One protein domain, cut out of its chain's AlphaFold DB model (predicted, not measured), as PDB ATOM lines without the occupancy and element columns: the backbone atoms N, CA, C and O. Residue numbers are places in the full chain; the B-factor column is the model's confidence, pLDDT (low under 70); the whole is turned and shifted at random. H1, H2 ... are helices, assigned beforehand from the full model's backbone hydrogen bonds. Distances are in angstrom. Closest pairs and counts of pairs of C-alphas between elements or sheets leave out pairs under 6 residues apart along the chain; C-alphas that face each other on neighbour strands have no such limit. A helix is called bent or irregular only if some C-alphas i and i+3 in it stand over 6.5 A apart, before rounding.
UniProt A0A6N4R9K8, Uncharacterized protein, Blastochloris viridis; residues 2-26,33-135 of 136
ATOM      1  N   PHE A   2     231.723 254.681 205.063       73.06
ATOM      2  CA  PHE A   2     230.273 254.909 205.246       73.06
ATOM      3  C   PHE A   2     229.678 254.396 206.577       73.06
ATOM      4  O   PHE A   2     228.980 255.130 207.267       73.06
ATOM      5  N   ARG A   3     230.022 253.169 207.002       74.81
ATOM      6  CA  ARG A   3     229.535 252.586 208.272       74.81
ATOM      7  C   ARG A   3     229.874 253.438 209.503       74.81
ATOM      8  O   ARG A   3     229.047 253.600 210.389       74.81
ATOM      9  N   TRP A   4     231.090 253.981 209.550       78.56
ATOM     10  CA  TRP A   4     231.540 254.821 210.661       78.56
ATOM     11  C   TRP A   4     230.843 256.181 210.666       78.56
ATOM     12  O   TRP A   4     230.459 256.649 211.733       78.56
ATOM     13  N   MET A   5     230.599 256.766 209.488       78.69
ATOM     14  CA  MET A   5     229.806 257.994 209.371       78.69
ATOM     15  C   MET A   5     228.385 257.808 209.908       78.69
ATOM     16  O   MET A   5     227.911 258.654 210.658       78.69
ATOM     17  N   MET A   6     227.729 256.688 209.587       80.81
ATOM     18  CA  MET A   6     226.388 256.389 210.102       80.81
ATOM     19  C   MET A   6     226.370 256.249 211.628       80.81
ATOM     20  O   MET A   6     225.486 256.798 212.278       80.81
ATOM     21  N   ASN A   7     227.366 255.579 212.213       84.44
ATOM     22  CA  ASN A   7     227.468 255.442 213.669       84.44
ATOM     23  C   ASN A   7     227.690 256.793 214.363       84.44
ATOM     24  O   ASN A   7     227.046 257.067 215.372       84.44
ATOM     25  N   ILE A   8     228.564 257.642 213.811       85.94
ATOM     26  CA  ILE A   8     228.803 258.999 214.325       85.94
ATOM     27  C   ILE A   8     227.519 259.831 214.242       85.94
ATOM     28  O   ILE A   8     227.161 260.500 215.205       85.94
ATOM     29  N   LEU A   9     226.794 259.756 213.125       84.06
ATOM     30  CA  LEU A   9     225.537 260.478 212.944       84.06
ATOM     31  C   LEU A   9     224.478 260.037 213.964       84.06
ATOM     32  O   LEU A   9     223.858 260.887 214.595       84.06
ATOM     33  N   VAL A  10     224.312 258.729 214.186       85.19
ATOM     34  CA  VAL A  10     223.404 258.201 215.223       85.19
ATOM     35  C   VAL A  10     223.815 258.691 216.609       85.19
ATOM     36  O   VAL A  10     222.966 259.152 217.365       85.19
ATOM     37  N   MET A  11     225.107 258.640 216.932       88.38
ATOM     38  CA  MET A  11     225.629 259.102 218.217       88.38
ATOM     39  C   MET A  11     225.311 260.586 218.448       88.38
ATOM     40  O   MET A  11     224.733 260.919 219.475       88.38
ATOM     41  N   LEU A  12     225.597 261.454 217.470       86.88
ATOM     42  CA  LEU A  12     225.328 262.896 217.542       86.88
ATOM     43  C   LEU A  12     223.836 263.207 217.702       86.88
ATOM     44  O   LEU A  12     223.459 264.038 218.527       86.88
ATOM     45  N   LEU A  13     222.982 262.526 216.937       85.19
ATOM     46  CA  LEU A  13     221.535 262.712 216.998       85.19
ATOM     47  C   LEU A  13     220.960 262.277 218.352       85.19
ATOM     48  O   LEU A  13     220.180 263.010 218.960       85.19
ATOM     49  N   VAL A  14     221.378 261.113 218.856       87.25
ATOM     50  CA  VAL A  14     220.958 260.620 220.176       87.25
ATOM     51  C   VAL A  14     221.485 261.530 221.286       87.25
ATOM     52  O   VAL A  14     220.747 261.819 222.223       87.25
ATOM     53  N   THR A  15     222.712 262.045 221.167       88.75
ATOM     54  CA  THR A  15     223.259 263.043 222.097       88.75
ATOM     55  C   THR A  15     222.420 264.308 222.132       88.75
ATOM     56  O   THR A  15     222.088 264.759 223.223       88.75
ATOM     57  N   ALA A  16     222.030 264.860 220.981       84.25
ATOM     58  CA  ALA A  16     221.201 266.063 220.929       84.25
ATOM     59  C   ALA A  16     219.830 265.850 221.597       84.25
ATOM     60  O   ALA A  16     219.404 266.673 222.407       84.25
ATOM     61  N   VAL A  17     219.170 264.722 221.313       83.81
ATOM     62  CA  VAL A  17     217.877 264.362 221.920       83.81
ATOM     63  C   VAL A  17     217.999 264.148 223.426       83.81
ATOM     64  O   VAL A  17     217.210 264.700 224.189       83.81
ATOM     65  N   ALA A  18     218.994 263.377 223.866       85.44
ATOM     66  CA  ALA A  18     219.201 263.093 225.279       85.44
ATOM     67  C   ALA A  18     219.605 264.355 226.056       85.44
ATOM     68  O   ALA A  18     219.077 264.593 227.136       85.44
ATOM     69  N   ALA A  19     220.475 265.202 225.500       84.56
ATOM     70  CA  ALA A  19     220.850 266.466 226.127       84.56
ATOM     71  C   ALA A  19     219.642 267.385 226.310       84.56
ATOM     72  O   ALA A  19     219.495 267.975 227.373       84.56
ATOM     73  N   ASN A  20     218.770 267.485 225.305       82.50
ATOM     74  CA  ASN A  20     217.545 268.270 225.405       82.50
ATOM     75  C   ASN A  20     216.585 267.695 226.466       82.50
ATOM     76  O   ASN A  20     216.067 268.447 227.279       82.50
ATOM     77  N   TYR A  21     216.430 266.368 226.518       81.56
ATOM     78  CA  TYR A  21     215.607 265.691 227.525       81.56
ATOM     79  C   TYR A  21     216.086 265.932 228.964       81.56
ATOM     80  O   TYR A  21     215.272 266.147 229.857       81.56
ATOM     81  N   PHE A  22     217.399 265.876 229.207       82.50
ATOM     82  CA  PHE A  22     217.948 266.058 230.555       82.50
ATOM     83  C   PHE A  22     218.042 267.529 230.979       82.50
ATOM     84  O   PHE A  22     218.047 267.806 232.177       82.50
ATOM     85  N   TYR A  23     218.087 268.457 230.023       81.94
ATOM     86  CA  TYR A  23     218.208 269.880 230.307       81.94
ATOM     87  C   TYR A  23     216.883 270.484 230.782       81.94
ATOM     88  O   TYR A  23     215.836 270.280 230.167       81.94
ATOM     89  N   ASP A  24     216.945 271.248 231.876       72.81
ATOM     90  CA  ASP A  24     215.815 271.976 232.471       72.81
ATOM     91  C   ASP A  24     214.536 271.120 232.628       72.81
ATOM     92  O   ASP A  24     213.444 271.504 232.221       72.81
ATOM     93  N   ASN A  25     214.677 269.903 233.173       66.19
ATOM     94  CA  ASN A  25     213.582 268.933 233.353       66.19
ATOM     95  C   ASN A  25     212.800 268.585 232.066       66.19
ATOM     96  O   ASN A  25     211.635 268.192 232.139       66.19
ATOM     97  N   GLY A  26     213.427 268.713 230.894       63.28
ATOM     98  CA  GLY A  26     212.804 268.430 229.602       63.28
ATOM     99  C   GLY A  26     212.233 269.655 228.886       63.28
ATOM    100  O   GLY A  26     211.653 269.489 227.814       63.28
ATOM    101  N   VAL A  33     213.447 271.361 219.169       66.50
ATOM    102  CA  VAL A  33     213.798 270.289 218.239       66.50
ATOM    103  C   VAL A  33     212.494 269.802 217.608       66.50
ATOM    104  O   VAL A  33     211.572 269.382 218.303       66.50
ATOM    105  N   HIS A  34     212.403 269.873 216.279       70.25
ATOM    106  CA  HIS A  34     211.170 269.528 215.576       70.25
ATOM    107  C   HIS A  34     210.734 268.082 215.918       70.25
ATOM    108  O   HIS A  34     211.566 267.176 215.830       70.25
ATOM    109  N   PRO A  35     209.449 267.811 216.230       71.56
ATOM    110  CA  PRO A  35     208.965 266.491 216.666       71.56
ATOM    111  C   PRO A  35     209.375 265.322 215.755       71.56
ATOM    112  O   PRO A  35     209.712 264.237 216.222       71.56
ATOM    113  N   TYR A  36     209.418 265.554 214.440       75.69
ATOM    114  CA  TYR A  36     209.894 264.566 213.463       75.69
ATOM    115  C   TYR A  36     211.323 264.074 213.708       75.69
ATOM    116  O   TYR A  36     211.614 262.925 213.389       75.69
ATOM    117  N   VAL A  37     212.203 264.887 214.294       71.12
ATOM    118  CA  VAL A  37     213.569 264.477 214.639       71.12
ATOM    119  C   VAL A  37     213.539 263.469 215.790       71.12
ATOM    120  O   VAL A  37     214.205 262.439 215.706       71.12
ATOM    121  N   TYR A  38     212.694 263.684 216.804       69.62
ATOM    122  CA  TYR A  38     212.488 262.712 217.883       69.62
ATOM    123  C   TYR A  38     211.916 261.392 217.360       69.62
ATOM    124  O   TYR A  38     212.439 260.327 217.687       69.62
ATOM    125  N   TYR A  39     210.887 261.447 216.507       73.38
ATOM    126  CA  TYR A  39     210.293 260.240 215.923       73.38
ATOM    127  C   TYR A  39     211.259 259.500 214.997       73.38
ATOM    128  O   TYR A  39     211.318 258.274 215.038       73.38
ATOM    129  N   ALA A  40     212.047 260.220 214.197       74.75
ATOM    130  CA  ALA A  40     213.041 259.619 213.317       74.75
ATOM    131  C   ALA A  40     214.155 258.929 214.116       74.75
ATOM    132  O   ALA A  40     214.508 257.794 213.809       74.75
ATOM    133  N   ILE A  41     214.677 259.566 215.166       75.19
ATOM    134  CA  ILE A  41     215.741 258.992 216.003       75.19
ATOM    135  C   ILE A  41     215.210 257.806 216.806       75.19
ATOM    136  O   ILE A  41     215.831 256.744 216.794       75.19
ATOM    137  N   GLY A  42     214.045 257.947 217.442       72.25
ATOM    138  CA  GLY A  42     213.383 256.845 218.142       72.25
ATOM    139  C   GLY A  42     213.098 255.671 217.204       72.25
ATOM    140  O   GLY A  42     213.392 254.526 217.542       72.25
ATOM    141  N   GLY A  43     212.622 255.960 215.991       74.44
ATOM    142  CA  GLY A  43     212.395 254.975 214.938       74.44
ATOM    143  C   GLY A  43     213.674 254.260 214.516       74.44
ATOM    144  O   GLY A  43     213.693 253.038 214.486       74.44
ATOM    145  N   VAL A  44     214.768 254.978 214.253       72.31
ATOM    146  CA  VAL A  44     216.052 254.366 213.863       72.31
ATOM    147  C   VAL A  44     216.619 253.502 214.988       72.31
ATOM    148  O   VAL A  44     217.011 252.363 214.737       72.31
ATOM    149  N   VAL A  45     216.628 254.000 216.227       73.31
ATOM    150  CA  VAL A  45     217.163 253.264 217.384       73.31
ATOM    151  C   VAL A  45     216.330 252.014 217.687       73.31
ATOM    152  O   VAL A  45     216.903 250.985 218.037       73.31
ATOM    153  N   ALA A  46     215.007 252.063 217.511       75.00
ATOM    154  CA  ALA A  46     214.128 250.913 217.724       75.00
ATOM    155  C   ALA A  46     214.119 249.928 216.542       75.00
ATOM    156  O   ALA A  46     214.031 248.718 216.744       75.00
ATOM    157  N   PHE A  47     214.218 250.421 215.307       75.25
ATOM    158  CA  PHE A  47     214.097 249.597 214.105       75.25
ATOM    159  C   PHE A  47     215.387 248.847 213.775       75.25
ATOM    160  O   PHE A  47     215.318 247.720 213.289       75.25
ATOM    161  N   LEU A  48     216.564 249.417 214.059       73.81
ATOM    162  CA  LEU A  48     217.845 248.765 213.755       73.81
ATOM    163  C   LEU A  48     217.988 247.389 214.443       73.81
ATOM    164  O   LEU A  48     218.314 246.421 213.753       73.81
ATOM    165  N   PRO A  49     217.714 247.251 215.758       73.44
ATOM    166  CA  PRO A  49     217.767 245.959 216.440       73.44
ATOM    167  C   PRO A  49     216.718 244.982 215.910       73.44
ATOM    168  O   PRO A  49     217.024 243.812 215.696       73.44
ATOM    169  N   VAL A  50     215.496 245.460 215.652       78.69
ATOM    170  CA  VAL A  50     214.400 244.629 215.129       78.69
ATOM    171  C   VAL A  50     214.754 244.076 213.751       78.69
ATOM    172  O   VAL A  50     214.612 242.879 213.520       78.69
ATOM    173  N   PHE A  51     215.279 244.915 212.857       80.75
ATOM    174  CA  PHE A  51     215.737 244.496 211.537       80.75
ATOM    175  C   PHE A  51     216.800 243.396 211.631       80.75
ATOM    176  O   PHE A  51     216.660 242.347 211.002       80.75
ATOM    177  N   TRP A  52     217.842 243.604 212.443       77.81
ATOM    178  CA  TRP A  52     218.923 242.628 212.589       77.81
ATOM    179  C   TRP A  52     218.457 241.326 213.238       77.81
ATOM    180  O   TRP A  52     218.890 240.257 212.801       77.81
ATOM    181  N   ALA A  53     217.557 241.394 214.218       77.50
ATOM    182  CA  ALA A  53     216.955 240.216 214.825       77.50
ATOM    183  C   ALA A  53     216.143 239.418 213.794       77.50
ATOM    184  O   ALA A  53     216.387 238.226 213.620       77.50
ATOM    185  N   VAL A  54     215.240 240.068 213.053       82.75
ATOM    186  CA  VAL A  54     214.398 239.408 212.041       82.75
ATOM    187  C   VAL A  54     215.244 238.802 210.924       82.75
ATOM    188  O   VAL A  54     215.053 237.635 210.587       82.75
ATOM    189  N   ALA A  55     216.218 239.541 210.389       82.81
ATOM    190  CA  ALA A  55     217.074 239.062 209.304       82.81
ATOM    191  C   ALA A  55     217.819 237.767 209.673       82.81
ATOM    192  O   ALA A  55     217.861 236.824 208.883       82.81
ATOM    193  N   HIS A  56     218.360 237.686 210.891       82.81
ATOM    194  CA  HIS A  56     219.094 236.508 211.357       82.81
ATOM    195  C   HIS A  56     218.187 235.363 211.808       82.81
ATOM    196  O   HIS A  56     218.554 234.205 211.625       82.81
ATOM    197  N   VAL A  57     216.990 235.650 212.329       82.31
ATOM    198  CA  VAL A  57     215.976 234.614 212.576       82.31
ATOM    199  C   VAL A  57     215.565 233.968 211.255       82.31
ATOM    200  O   VAL A  57     215.599 232.744 211.144       82.31
ATOM    201  N   CYS A  58     215.256 234.765 210.229       84.44
ATOM    202  CA  CYS A  58     214.943 234.257 208.893       84.44
ATOM    203  C   CYS A  58     216.117 233.467 208.298       84.44
ATOM    204  O   CYS A  58     215.915 232.366 207.790       84.44
ATOM    205  N   GLY A  59     217.346 233.981 208.408       81.50
ATOM    206  CA  GLY A  59     218.549 233.277 207.956       81.50
ATOM    207  C   GLY A  59     218.770 231.939 208.672       81.50
ATOM    208  O   GLY A  59     219.046 230.934 208.022       81.50
ATOM    209  N   GLY A  60     218.584 231.899 209.994       81.06
ATOM    210  CA  GLY A  60     218.706 230.677 210.791       81.06
ATOM    211  C   GLY A  60     217.638 229.634 210.467       81.06
ATOM    212  O   GLY A  60     217.952 228.450 210.373       81.06
ATOM    213  N   VAL A  61     216.395 230.058 210.209       80.81
ATOM    214  CA  VAL A  61     215.322 229.166 209.730       80.81
ATOM    215  C   VAL A  61     215.695 228.539 208.385       80.81
ATOM    216  O   VAL A  61     215.591 227.324 208.230       80.81
ATOM    217  N   LEU A  62     216.161 229.345 207.425       83.94
ATOM    218  CA  LEU A  62     216.550 228.865 206.094       83.94
ATOM    219  C   LEU A  62     217.722 227.875 206.163       83.94
ATOM    220  O   LEU A  62     217.677 226.824 205.526       83.94
ATOM    221  N   LEU A  63     218.737 228.169 206.978       80.38
ATOM    222  CA  LEU A  63     219.870 227.268 207.208       80.38
ATOM    223  C   LEU A  63     219.450 225.979 207.925       80.38
ATOM    224  O   LEU A  63     219.917 224.906 207.558       80.38
ATOM    225  N   GLY A  64     218.546 226.065 208.904       81.38
ATOM    226  CA  GLY A  64     217.997 224.899 209.603       81.38
ATOM    227  C   GLY A  64     217.186 223.979 208.694       81.38
ATOM    228  O   GLY A  64     217.250 222.759 208.839       81.38
ATOM    229  N   LEU A  65     216.450 224.545 207.735       81.62
ATOM    230  CA  LEU A  65     215.763 223.780 206.692       81.62
ATOM    231  C   LEU A  65     216.762 223.081 205.762       81.62
ATOM    232  O   LEU A  65     216.575 221.910 205.444       81.62
ATOM    233  N   ALA A  66     217.838 223.767 205.369       80.56
ATOM    234  CA  ALA A  66     218.866 223.210 204.492       80.56
ATOM    235  C   ALA A  66     219.706 222.098 205.154       80.56
ATOM    236  O   ALA A  66     220.172 221.197 204.461       80.56
ATOM    237  N   SER A  67     219.891 222.137 206.477       79.56
ATOM    238  CA  SER A  67     220.697 221.164 207.231       79.56
ATOM    239  C   SER A  67     219.895 220.020 207.868       79.56
ATOM    240  O   SER A  67     220.481 219.159 208.523       79.56
ATOM    241  N   GLY A  68     218.568 219.983 207.688       78.81
ATOM    242  CA  GLY A  68     217.694 218.936 208.237       78.81
ATOM    243  C   GLY A  68     217.339 219.098 209.723       78.81
ATOM    244  O   GLY A  68     216.766 218.186 210.317       78.81
ATOM    245  N   GLY A  69     217.640 220.252 210.327       81.44
ATOM    246  CA  GLY A  69     217.440 220.544 211.750       81.44
ATOM    247  C   GLY A  69     216.803 221.914 211.993       81.44
ATOM    248  O   GLY A  69     217.438 222.807 212.550       81.44
ATOM    249  N   VAL A  70     215.531 222.088 211.612       79.88
ATOM    250  CA  VAL A  70     214.811 223.382 211.669       79.88
ATOM    251  C   VAL A  70     214.820 224.014 213.066       79.88
ATOM    252  O   VAL A  70     215.050 225.213 213.197       79.88
ATOM    253  N   LEU A  71     214.606 223.212 214.115       82.00
ATOM    254  CA  LEU A  71     214.552 223.706 215.495       82.00
ATOM    255  C   LEU A  71     215.912 224.250 215.970       82.00
ATOM    256  O   LEU A  71     215.969 225.277 216.644       82.00
ATOM    257  N   GLU A  72     217.003 223.585 215.585       82.94
ATOM    258  CA  GLU A  72     218.368 224.025 215.889       82.94
ATOM    259  C   GLU A  72     218.744 225.266 215.071       82.94
ATOM    260  O   GLU A  72     219.281 226.227 215.622       82.94
ATOM    261  N   GLY A  73     218.356 225.324 213.792       79.56
ATOM    262  CA  GLY A  73     218.529 226.524 212.965       79.56
ATOM    263  C   GLY A  73     217.772 227.741 213.503       79.56
ATOM    264  O   GLY A  73     218.315 228.846 213.528       79.56
ATOM    265  N   MET A  74     216.555 227.550 214.021       80.62
ATOM    266  CA  MET A  74     215.789 228.610 214.689       80.62
ATOM    267  C   MET A  74     216.477 229.114 215.958       80.62
ATOM    268  O   MET A  74     216.609 230.324 216.135       80.62
ATOM    269  N   ARG A  75     216.927 228.211 216.838       80.62
ATOM    270  CA  ARG A  75     217.649 228.579 218.070       80.62
ATOM    271  C   ARG A  75     218.902 229.382 217.750       80.62
ATOM    272  O   ARG A  75     219.124 230.436 218.344       80.62
ATOM    273  N   LEU A  76     219.677 228.914 216.776       82.69
ATOM    274  CA  LEU A  76     220.905 229.569 216.351       82.69
ATOM    275  C   LEU A  76     220.616 230.938 215.717       82.69
ATOM    276  O   LEU A  76     221.261 231.917 216.079       82.69
ATOM    277  N   GLY A  77     219.599 231.037 214.855       81.75
ATOM    278  CA  GLY A  77     219.168 232.293 214.231       81.75
ATOM    279  C   GLY A  77     218.675 233.340 215.228       81.75
ATOM    280  O   GLY A  77     219.017 234.514 215.101       81.75
ATOM    281  N   ILE A  78     217.923 232.925 216.252       82.38
ATOM    282  CA  ILE A  78     217.472 233.807 217.340       82.38
ATOM    283  C   ILE A  78     218.669 234.316 218.145       82.38
ATOM    284  O   ILE A  78     218.775 235.520 218.371       82.38
ATOM    285  N   LEU A  79     219.586 233.432 218.551       81.19
ATOM    286  CA  LEU A  79     220.768 233.815 219.330       81.19
ATOM    287  C   LEU A  79     221.683 234.765 218.552       81.19
ATOM    288  O   LEU A  79     222.101 235.790 219.091       81.19
ATOM    289  N   LEU A  80     221.947 234.470 217.276       79.12
ATOM    290  CA  LEU A  80     222.751 235.342 216.418       79.12
ATOM    291  C   LEU A  80     222.046 236.676 216.162       79.12
ATOM    292  O   LEU A  80     222.681 237.728 216.211       79.12
ATOM    293  N   GLY A  81     220.733 236.641 215.931       80.31
ATOM    294  CA  GLY A  81     219.924 237.828 215.691       80.31
ATOM    295  C   GLY A  81     219.878 238.764 216.884       80.31
ATOM    296  O   GLY A  81     220.114 239.955 216.715       80.31
ATOM    297  N   LEU A  82     219.658 238.239 218.088       79.19
ATOM    298  CA  LEU A  82     219.726 239.018 219.326       79.19
ATOM    299  C   LEU A  82     221.139 239.538 219.593       79.19
ATOM    300  O   LEU A  82     221.290 240.715 219.914       79.19
ATOM    301  N   GLY A  83     222.169 238.705 219.422       79.31
ATOM    302  CA  GLY A  83     223.560 239.118 219.614       79.31
ATOM    303  C   GLY A  83     223.947 240.283 218.700       79.31
ATOM    304  O   GLY A  83     224.455 241.300 219.171       79.31
ATOM    305  N   MET A  84     223.632 240.176 217.409       79.31
ATOM    306  CA  MET A  84     223.891 241.229 216.423       79.31
ATOM    307  C   MET A  84     223.021 242.465 216.652       79.31
ATOM    308  O   MET A  84     223.524 243.581 216.558       79.31
ATOM    309  N   ALA A  85     221.741 242.298 216.986       80.12
ATOM    310  CA  ALA A  85     220.834 243.406 217.277       80.12
ATOM    311  C   ALA A  85     221.309 244.241 218.473       80.12
ATOM    312  O   ALA A  85     221.336 245.470 218.394       80.12
ATOM    313  N   LEU A  86     221.727 243.581 219.556       79.38
ATOM    314  CA  LEU A  86     222.232 244.238 220.759       79.38
ATOM    315  C   LEU A  86     223.567 244.929 220.493       79.38
ATOM    316  O   LEU A  86     223.727 246.102 220.825       79.38
ATOM    317  N   ALA A  87     224.501 244.244 219.836       80.00
ATOM    318  CA  ALA A  87     225.818 244.784 219.527       80.00
ATOM    319  C   ALA A  87     225.760 246.134 218.794       80.00
ATOM    320  O   ALA A  87     226.542 247.032 219.089       80.00
ATOM    321  N   LYS A  88     224.797 246.338 217.886       82.88
ATOM    322  CA  LYS A  88     224.674 247.590 217.115       82.88
ATOM    323  C   LYS A  88     224.136 248.786 217.903       82.88
ATOM    324  O   LYS A  88     224.145 249.893 217.370       82.88
ATOM    325  N   LEU A  89     223.709 248.606 219.152       86.25
ATOM    326  CA  LEU A  89     223.184 249.688 219.991       86.25
ATOM    327  C   LEU A  89     224.273 250.527 220.674       86.25
ATOM    328  O   LEU A  89     223.964 251.564 221.265       86.25
ATOM    329  N   TRP A  90     225.546 250.137 220.565       89.69
ATOM    330  CA  TRP A  90     226.659 250.846 221.202       89.69
ATOM    331  C   TRP A  90     226.735 252.359 220.882       89.69
ATOM    332  O   TRP A  90     226.978 253.127 221.818       89.69
ATOM    333  N   PRO A  91     226.472 252.854 219.644       89.56
ATOM    334  CA  PRO A  91     226.533 254.289 219.358       89.56
ATOM    335  C   PRO A  91     225.427 255.064 220.075       89.56
ATOM    336  O   PRO A  91     225.652 256.179 220.541       89.56
ATOM    337  N   ALA A  92     224.240 254.461 220.200       88.81
ATOM    338  CA  ALA A  92     223.125 255.057 220.923       88.81
ATOM    339  C   ALA A  92     223.416 255.117 222.428       88.81
ATOM    340  O   ALA A  92     223.173 256.146 223.048       88.81
ATOM    341  N   ALA A  93     224.004 254.067 223.009       89.56
ATOM    342  CA  ALA A  93     224.360 254.039 224.429       89.56
ATOM    343  C   ALA A  93     225.363 255.146 224.808       89.56
ATOM    344  O   ALA A  93     225.136 255.886 225.769       89.56
ATOM    345  N   PHE A  94     226.422 255.340 224.014       92.00
ATOM    346  CA  PHE A  94     227.326 256.473 224.231       92.00
ATOM    347  C   PHE A  94     226.673 257.818 223.909       92.00
ATOM    348  O   PHE A  94     226.949 258.800 224.596       92.00
ATOM    349  N   GLY A  95     225.803 257.867 222.898       90.00
ATOM    350  CA  GLY A  95     225.026 259.058 222.574       90.00
ATOM    351  C   GLY A  95     224.203 259.537 223.772       90.00
ATOM    352  O   GLY A  95     224.257 260.716 224.119       90.00
ATOM    353  N   VAL A  96     223.525 258.611 224.462       89.50
ATOM    354  CA  VAL A  96     222.771 258.874 225.698       89.50
ATOM    355  C   VAL A  96     223.691 259.341 226.821       89.50
ATOM    356  O   VAL A  96     223.354 260.306 227.500       89.50
ATOM    357  N   ALA A  97     224.855 258.713 227.011       91.81
ATOM    358  CA  ALA A  97     225.800 259.127 228.049       91.81
ATOM    359  C   ALA A  97     226.320 260.555 227.838       91.81
ATOM    360  O   ALA A  97     226.325 261.358 228.771       91.81
ATOM    361  N   ALA A  98     226.723 260.881 226.608       90.50
ATOM    362  CA  ALA A  98     227.162 262.223 226.242       90.50
ATOM    363  C   ALA A  98     226.021 263.239 226.384       90.50
ATOM    364  O   ALA A  98     226.233 264.335 226.895       90.50
ATOM    365  N   GLY A  99     224.799 262.862 225.998       86.50
ATOM    366  CA  GLY A  99     223.623 263.705 226.175       86.50
ATOM    367  C   GLY A  99     223.303 263.964 227.648       86.50
ATOM    368  O   GLY A  99     223.065 265.106 228.022       86.50
ATOM    369  N   ALA A 100     223.380 262.941 228.501       88.06
ATOM    370  CA  ALA A 100     223.209 263.086 229.945       88.06
ATOM    371  C   ALA A 100     224.256 264.023 230.556       88.06
ATOM    372  O   ALA A 100     223.902 264.867 231.371       88.06
ATOM    373  N   TYR A 101     225.518 263.925 230.135       89.69
ATOM    374  CA  TYR A 101     226.568 264.832 230.596       89.69
ATOM    375  C   TYR A 101     226.296 266.285 230.186       89.69
ATOM    376  O   TYR A 101     226.335 267.180 231.025       89.69
ATOM    377  N   LEU A 102     225.982 266.518 228.907       88.19
ATOM    378  CA  LEU A 102     225.739 267.865 228.387       88.19
ATOM    379  C   LEU A 102     224.477 268.494 228.988       88.19
ATOM    380  O   LEU A 102     224.512 269.644 229.402       88.19
ATOM    381  N   GLY A 103     223.379 267.738 229.070       83.75
ATOM    382  CA  GLY A 103     222.090 268.194 229.597       83.75
ATOM    383  C   GLY A 103     222.020 268.345 231.116       83.75
ATOM    384  O   GLY A 103     220.948 268.639 231.624       83.75
ATOM    385  N   GLY A 104     223.109 268.125 231.858       84.44
ATOM    386  CA  GLY A 104     223.085 268.181 233.326       84.44
ATOM    387  C   GLY A 104     222.310 267.027 233.977       84.44
ATOM    388  O   GLY A 104     221.859 267.141 235.115       84.44
ATOM    389  N   GLY A 105     222.145 265.912 233.263       80.06
ATOM    390  CA  GLY A 105     221.497 264.706 233.761       80.06
ATOM    391  C   GLY A 105     222.287 264.036 234.888       80.06
ATOM    392  O   GLY A 105     223.485 264.248 235.077       80.06
ATOM    393  N   GLY A 106     221.605 263.176 235.647       85.31
ATOM    394  CA  GLY A 106     222.218 262.463 236.765       85.31
ATOM    395  C   GLY A 106     223.433 261.628 236.339       85.31
ATOM    396  O   GLY A 106     223.386 260.901 235.343       85.31
ATOM    397  N   MET A 107     224.497 261.669 237.148       87.00
ATOM    398  CA  MET A 107     225.755 260.938 236.923       87.00
ATOM    399  C   MET A 107     225.544 259.434 236.678       87.00
ATOM    400  O   MET A 107     226.286 258.818 235.915       87.00
ATOM    401  N   THR A 108     224.487 258.853 237.249       86.50
ATOM    402  CA  THR A 108     224.069 257.466 237.010       86.50
ATOM    403  C   THR A 108     223.806 257.173 235.530       86.50
ATOM    404  O   THR A 108     224.279 256.159 235.025       86.50
ATOM    405  N   TYR A 109     223.106 258.054 234.805       85.81
ATOM    406  CA  TYR A 109     222.787 257.845 233.385       85.81
ATOM    407  C   TYR A 109     224.034 257.917 232.505       85.81
ATOM    408  O   TYR A 109     224.176 257.136 231.564       85.81
ATOM    409  N   MET A 110     224.967 258.806 232.852       90.25
ATOM    410  CA  MET A 110     226.261 258.898 232.183       90.25
ATOM    411  C   MET A 110     227.072 257.610 232.380       90.25
ATOM    412  O   MET A 110     227.517 257.014 231.402       90.25
ATOM    413  N   ILE A 111     227.223 257.141 233.624       90.19
ATOM    414  CA  ILE A 111     228.002 255.930 233.936       90.19
ATOM    415  C   ILE A 111     227.387 254.697 233.272       90.19
ATOM    416  O   ILE A 111     228.100 253.940 232.617       90.19
ATOM    417  N   LEU A 112     226.072 254.501 233.402       90.00
ATOM    418  CA  LEU A 112     225.388 253.355 232.801       90.00
ATOM    419  C   LEU A 112     225.473 253.381 231.274       90.00
ATOM    420  O   LEU A 112     225.713 252.341 230.665       90.00
ATOM    421  N   GLY A 113     225.325 254.555 230.655       89.81
ATOM    422  CA  GLY A 113     225.453 254.699 229.207       89.81
ATOM    423  C   GLY A 113     226.873 254.413 228.706       89.81
ATOM    424  O   GLY A 113     227.029 253.727 227.698       89.81
ATOM    425  N   VAL A 114     227.914 254.852 229.429       91.81
ATOM    426  CA  VAL A 114     229.316 254.536 229.093       91.81
ATOM    427  C   VAL A 114     229.600 253.046 229.264       91.81
ATOM    428  O   VAL A 114     230.108 252.421 228.337       91.81
ATOM    429  N   LEU A 115     229.259 252.458 230.416       94.00
ATOM    430  CA  LEU A 115     229.493 251.033 230.677       94.00
ATOM    431  C   LEU A 115     228.737 250.155 229.676       94.00
ATOM    432  O   LEU A 115     229.321 249.250 229.083       94.00
ATOM    433  N   GLY A 116     227.461 250.460 229.435       91.19
ATOM    434  CA  GLY A 116     226.651 249.787 228.426       91.19
ATOM    435  C   GLY A 116     227.239 249.946 227.025       91.19
ATOM    436  O   GLY A 116     227.389 248.960 226.311       91.19
ATOM    437  N   GLY A 117     227.649 251.159 226.645       91.19
ATOM    438  CA  GLY A 117     228.283 251.431 225.354       91.19
ATOM    439  C   GLY A 117     229.564 250.628 225.137       91.19
ATOM    440  O   GLY A 117     229.728 250.025 224.079       91.19
ATOM    441  N   VAL A 118     230.436 250.546 226.145       93.62
ATOM    442  CA  VAL A 118     231.674 249.750 226.084       93.62
ATOM    443  C   VAL A 118     231.369 248.263 225.918       93.62
ATOM    444  O   VAL A 118     231.961 247.619 225.053       93.62
ATOM    445  N   LEU A 119     230.433 247.717 226.699       92.12
ATOM    446  CA  LEU A 119     230.054 246.303 226.610       92.12
ATOM    447  C   LEU A 119     229.470 245.955 225.235       92.12
ATOM    448  O   LEU A 119     229.864 244.960 224.628       92.12
ATOM    449  N   LEU A 120     228.571 246.793 224.718       90.94
ATOM    450  CA  LEU A 120     227.957 246.595 223.405       90.94
ATOM    451  C   LEU A 120     228.971 246.756 222.268       90.94
ATOM    452  O   LEU A 120     228.927 246.003 221.298       90.94
ATOM    453  N   PHE A 121     229.916 247.690 222.394       90.81
ATOM    454  CA  PHE A 121     230.993 247.866 221.422       90.81
ATOM    455  C   PHE A 121     231.942 246.664 221.402       90.81
ATOM    456  O   PHE A 121     232.303 246.181 220.329       90.81
ATOM    457  N   ALA A 122     232.313 246.146 222.576       89.25
ATOM    458  CA  ALA A 122     233.117 244.933 222.685       89.25
ATOM    459  C   ALA A 122     232.400 243.738 222.039       89.25
ATOM    460  O   ALA A 122     233.014 242.990 221.281       89.25
ATOM    461  N   LEU A 123     231.090 243.604 222.271       87.69
ATOM    462  CA  LEU A 123     230.268 242.578 221.634       87.69
ATOM    463  C   LEU A 123     230.240 242.735 220.103       87.69
ATOM    464  O   LEU A 123     230.425 241.748 219.395       87.69
ATOM    465  N   ASP A 124     230.075 243.957 219.583       87.56
ATOM    466  CA  ASP A 124     230.105 244.242 218.138       87.56
ATOM    467  C   ASP A 124     231.441 243.871 217.500       87.56
ATOM    468  O   ASP A 124     231.486 243.296 216.410       87.56
ATOM    469  N   TRP A 125     232.539 244.159 218.196       85.38
ATOM    470  CA  TRP A 125     233.869 243.784 217.740       85.38
ATOM    471  C   TRP A 125     234.031 242.264 217.696       85.38
ATOM    472  O   TRP A 125     234.430 241.725 216.664       85.38
ATOM    473  N   ILE A 126     233.699 241.569 218.787       86.31
ATOM    474  CA  ILE A 126     233.829 240.109 218.900       86.31
ATOM    475  C   ILE A 126     232.997 239.412 217.817       86.31
ATOM    476  O   ILE A 126     233.521 238.574 217.083       86.31
ATOM    477  N   LEU A 127     231.728 239.795 217.653       82.62
ATOM    478  CA  LEU A 127     230.854 239.227 216.622       82.62
ATOM    479  C   LEU A 127     231.351 239.546 215.210       82.62
ATOM    480  O   LEU A 127     231.320 238.686 214.332       82.62
ATOM    481  N   GLY A 128     231.872 240.756 214.992       79.38
ATOM    482  CA  GLY A 128     232.498 241.131 213.728       79.38
ATOM    483  C   GLY A 128     233.736 240.294 213.395       79.38
ATOM    484  O   GLY A 128     233.966 240.000 212.222       79.38
ATOM    485  N   TYR A 129     234.518 239.892 214.400       81.88
ATOM    486  CA  TYR A 129     235.667 239.004 214.223       81.88
ATOM    487  C   TYR A 129     235.230 237.592 213.825       81.88
ATOM    488  O   TYR A 129     235.720 237.063 212.829       81.88
ATOM    489  N   PHE A 130     234.258 237.015 214.540       75.75
ATOM    490  CA  PHE A 130     233.705 235.700 214.204       75.75
ATOM    491  C   PHE A 130     233.125 235.655 212.791       75.75
ATOM    492  O   PHE A 130     233.352 234.688 212.076       75.75
ATOM    493  N   TRP A 131     232.422 236.710 212.373       70.88
ATOM    494  CA  TRP A 131     231.831 236.765 211.039       70.88
ATOM    495  C   TRP A 131     232.874 236.829 209.924       70.88
ATOM    496  O   TRP A 131     232.707 236.204 208.885       70.88
ATOM    497  N   LYS A 132     233.968 237.574 210.120       73.56
ATOM    498  CA  LYS A 132     235.055 237.591 209.133       73.56
ATOM    499  C   LYS A 132     235.697 236.218 208.985       73.56
ATOM    500  O   LYS A 132     235.903 235.776 207.863       73.56
ATOM    501  N   ALA A 133     235.932 235.539 210.105       69.69
ATOM    502  CA  ALA A 133     236.533 234.210 210.132       69.69
ATOM    503  C   ALA A 133     235.676 233.115 209.466       69.69
ATOM    504  O   ALA A 133     236.188 232.032 209.215       69.69
ATOM    505  N   THR A 134     234.386 233.359 209.207       63.25
ATOM    506  CA  THR A 134     233.508 232.424 208.480       63.25
ATOM    507  C   THR A 134     233.296 232.794 207.012       63.25
ATOM    508  O   THR A 134     232.684 232.017 206.280       63.25
ATOM    509  N   THR A 135     233.756 233.970 206.578       55.31
ATOM    510  CA  THR A 135     233.632 234.452 205.189       55.31
ATOM    511  C   THR A 135     234.951 234.473 204.414       55.31
ATOM    512  O   THR A 135     234.917 234.662 203.199       55.31
TER     513      THR A 135
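What this domain is: This is residues 2 to 26 and 33 to 135 of the 136 residues of an uncharacterized protein of Blastochloris viridis (UniProt A0A6N4R9K8). Long, kinked H2 runs along most of a loose rod of five helices; H3 folds back on its later part, H4 runs on beyond H3, H5 folds back along H4, and H1 crosses H4. The 128 printed residues, all helix in class, run H1 to H5; the radius of gyration of the C-alphas is 17.2 A, the spans 58 by 28 by 27 A. Residues 129 to 135 of H5 stick out.

Where its parts are: H2, residues 35 to 66, spans 46.0 A from C-alpha 35 at (208.965, 266.491, 216.666), with a kink of 28 degrees near residue 47. H3 is residues 70 to 87, H4 90 to 102. H5, residues 107 to 135, spans 42.1 A, ending at C-alpha 135 (233.632, 234.452, 205.189). H1, residues 2 to 26, spans 32.9 A and is irregular: C-alphas 21 and 24 are 8.0 A apart.

How they stand to each other: H2 and H3 form a hairpin, closest at the C-alphas of Gly 64 and Gly 73, 3.8 A. H4 and H5 form another, closest at C-alphas 97 and 110, 4.2 A. H1 touches H4, closest at C-alphas 19 and 99, 3.9 A, at 36 degrees, only just steep. Every O i to N i+4 pair is within hydrogen-bond range in H3, H4 and H5, 18 of 21 in H1, 26 of 28 in H2.

The domain as a whole: Residues 27 to 32 are not printed; C-alphas 26 and 33 are 11.6 A apart. The links printed whole are tight. Residues 25, 26, 33, 38 and 133 to 135 have pLDDT under 70.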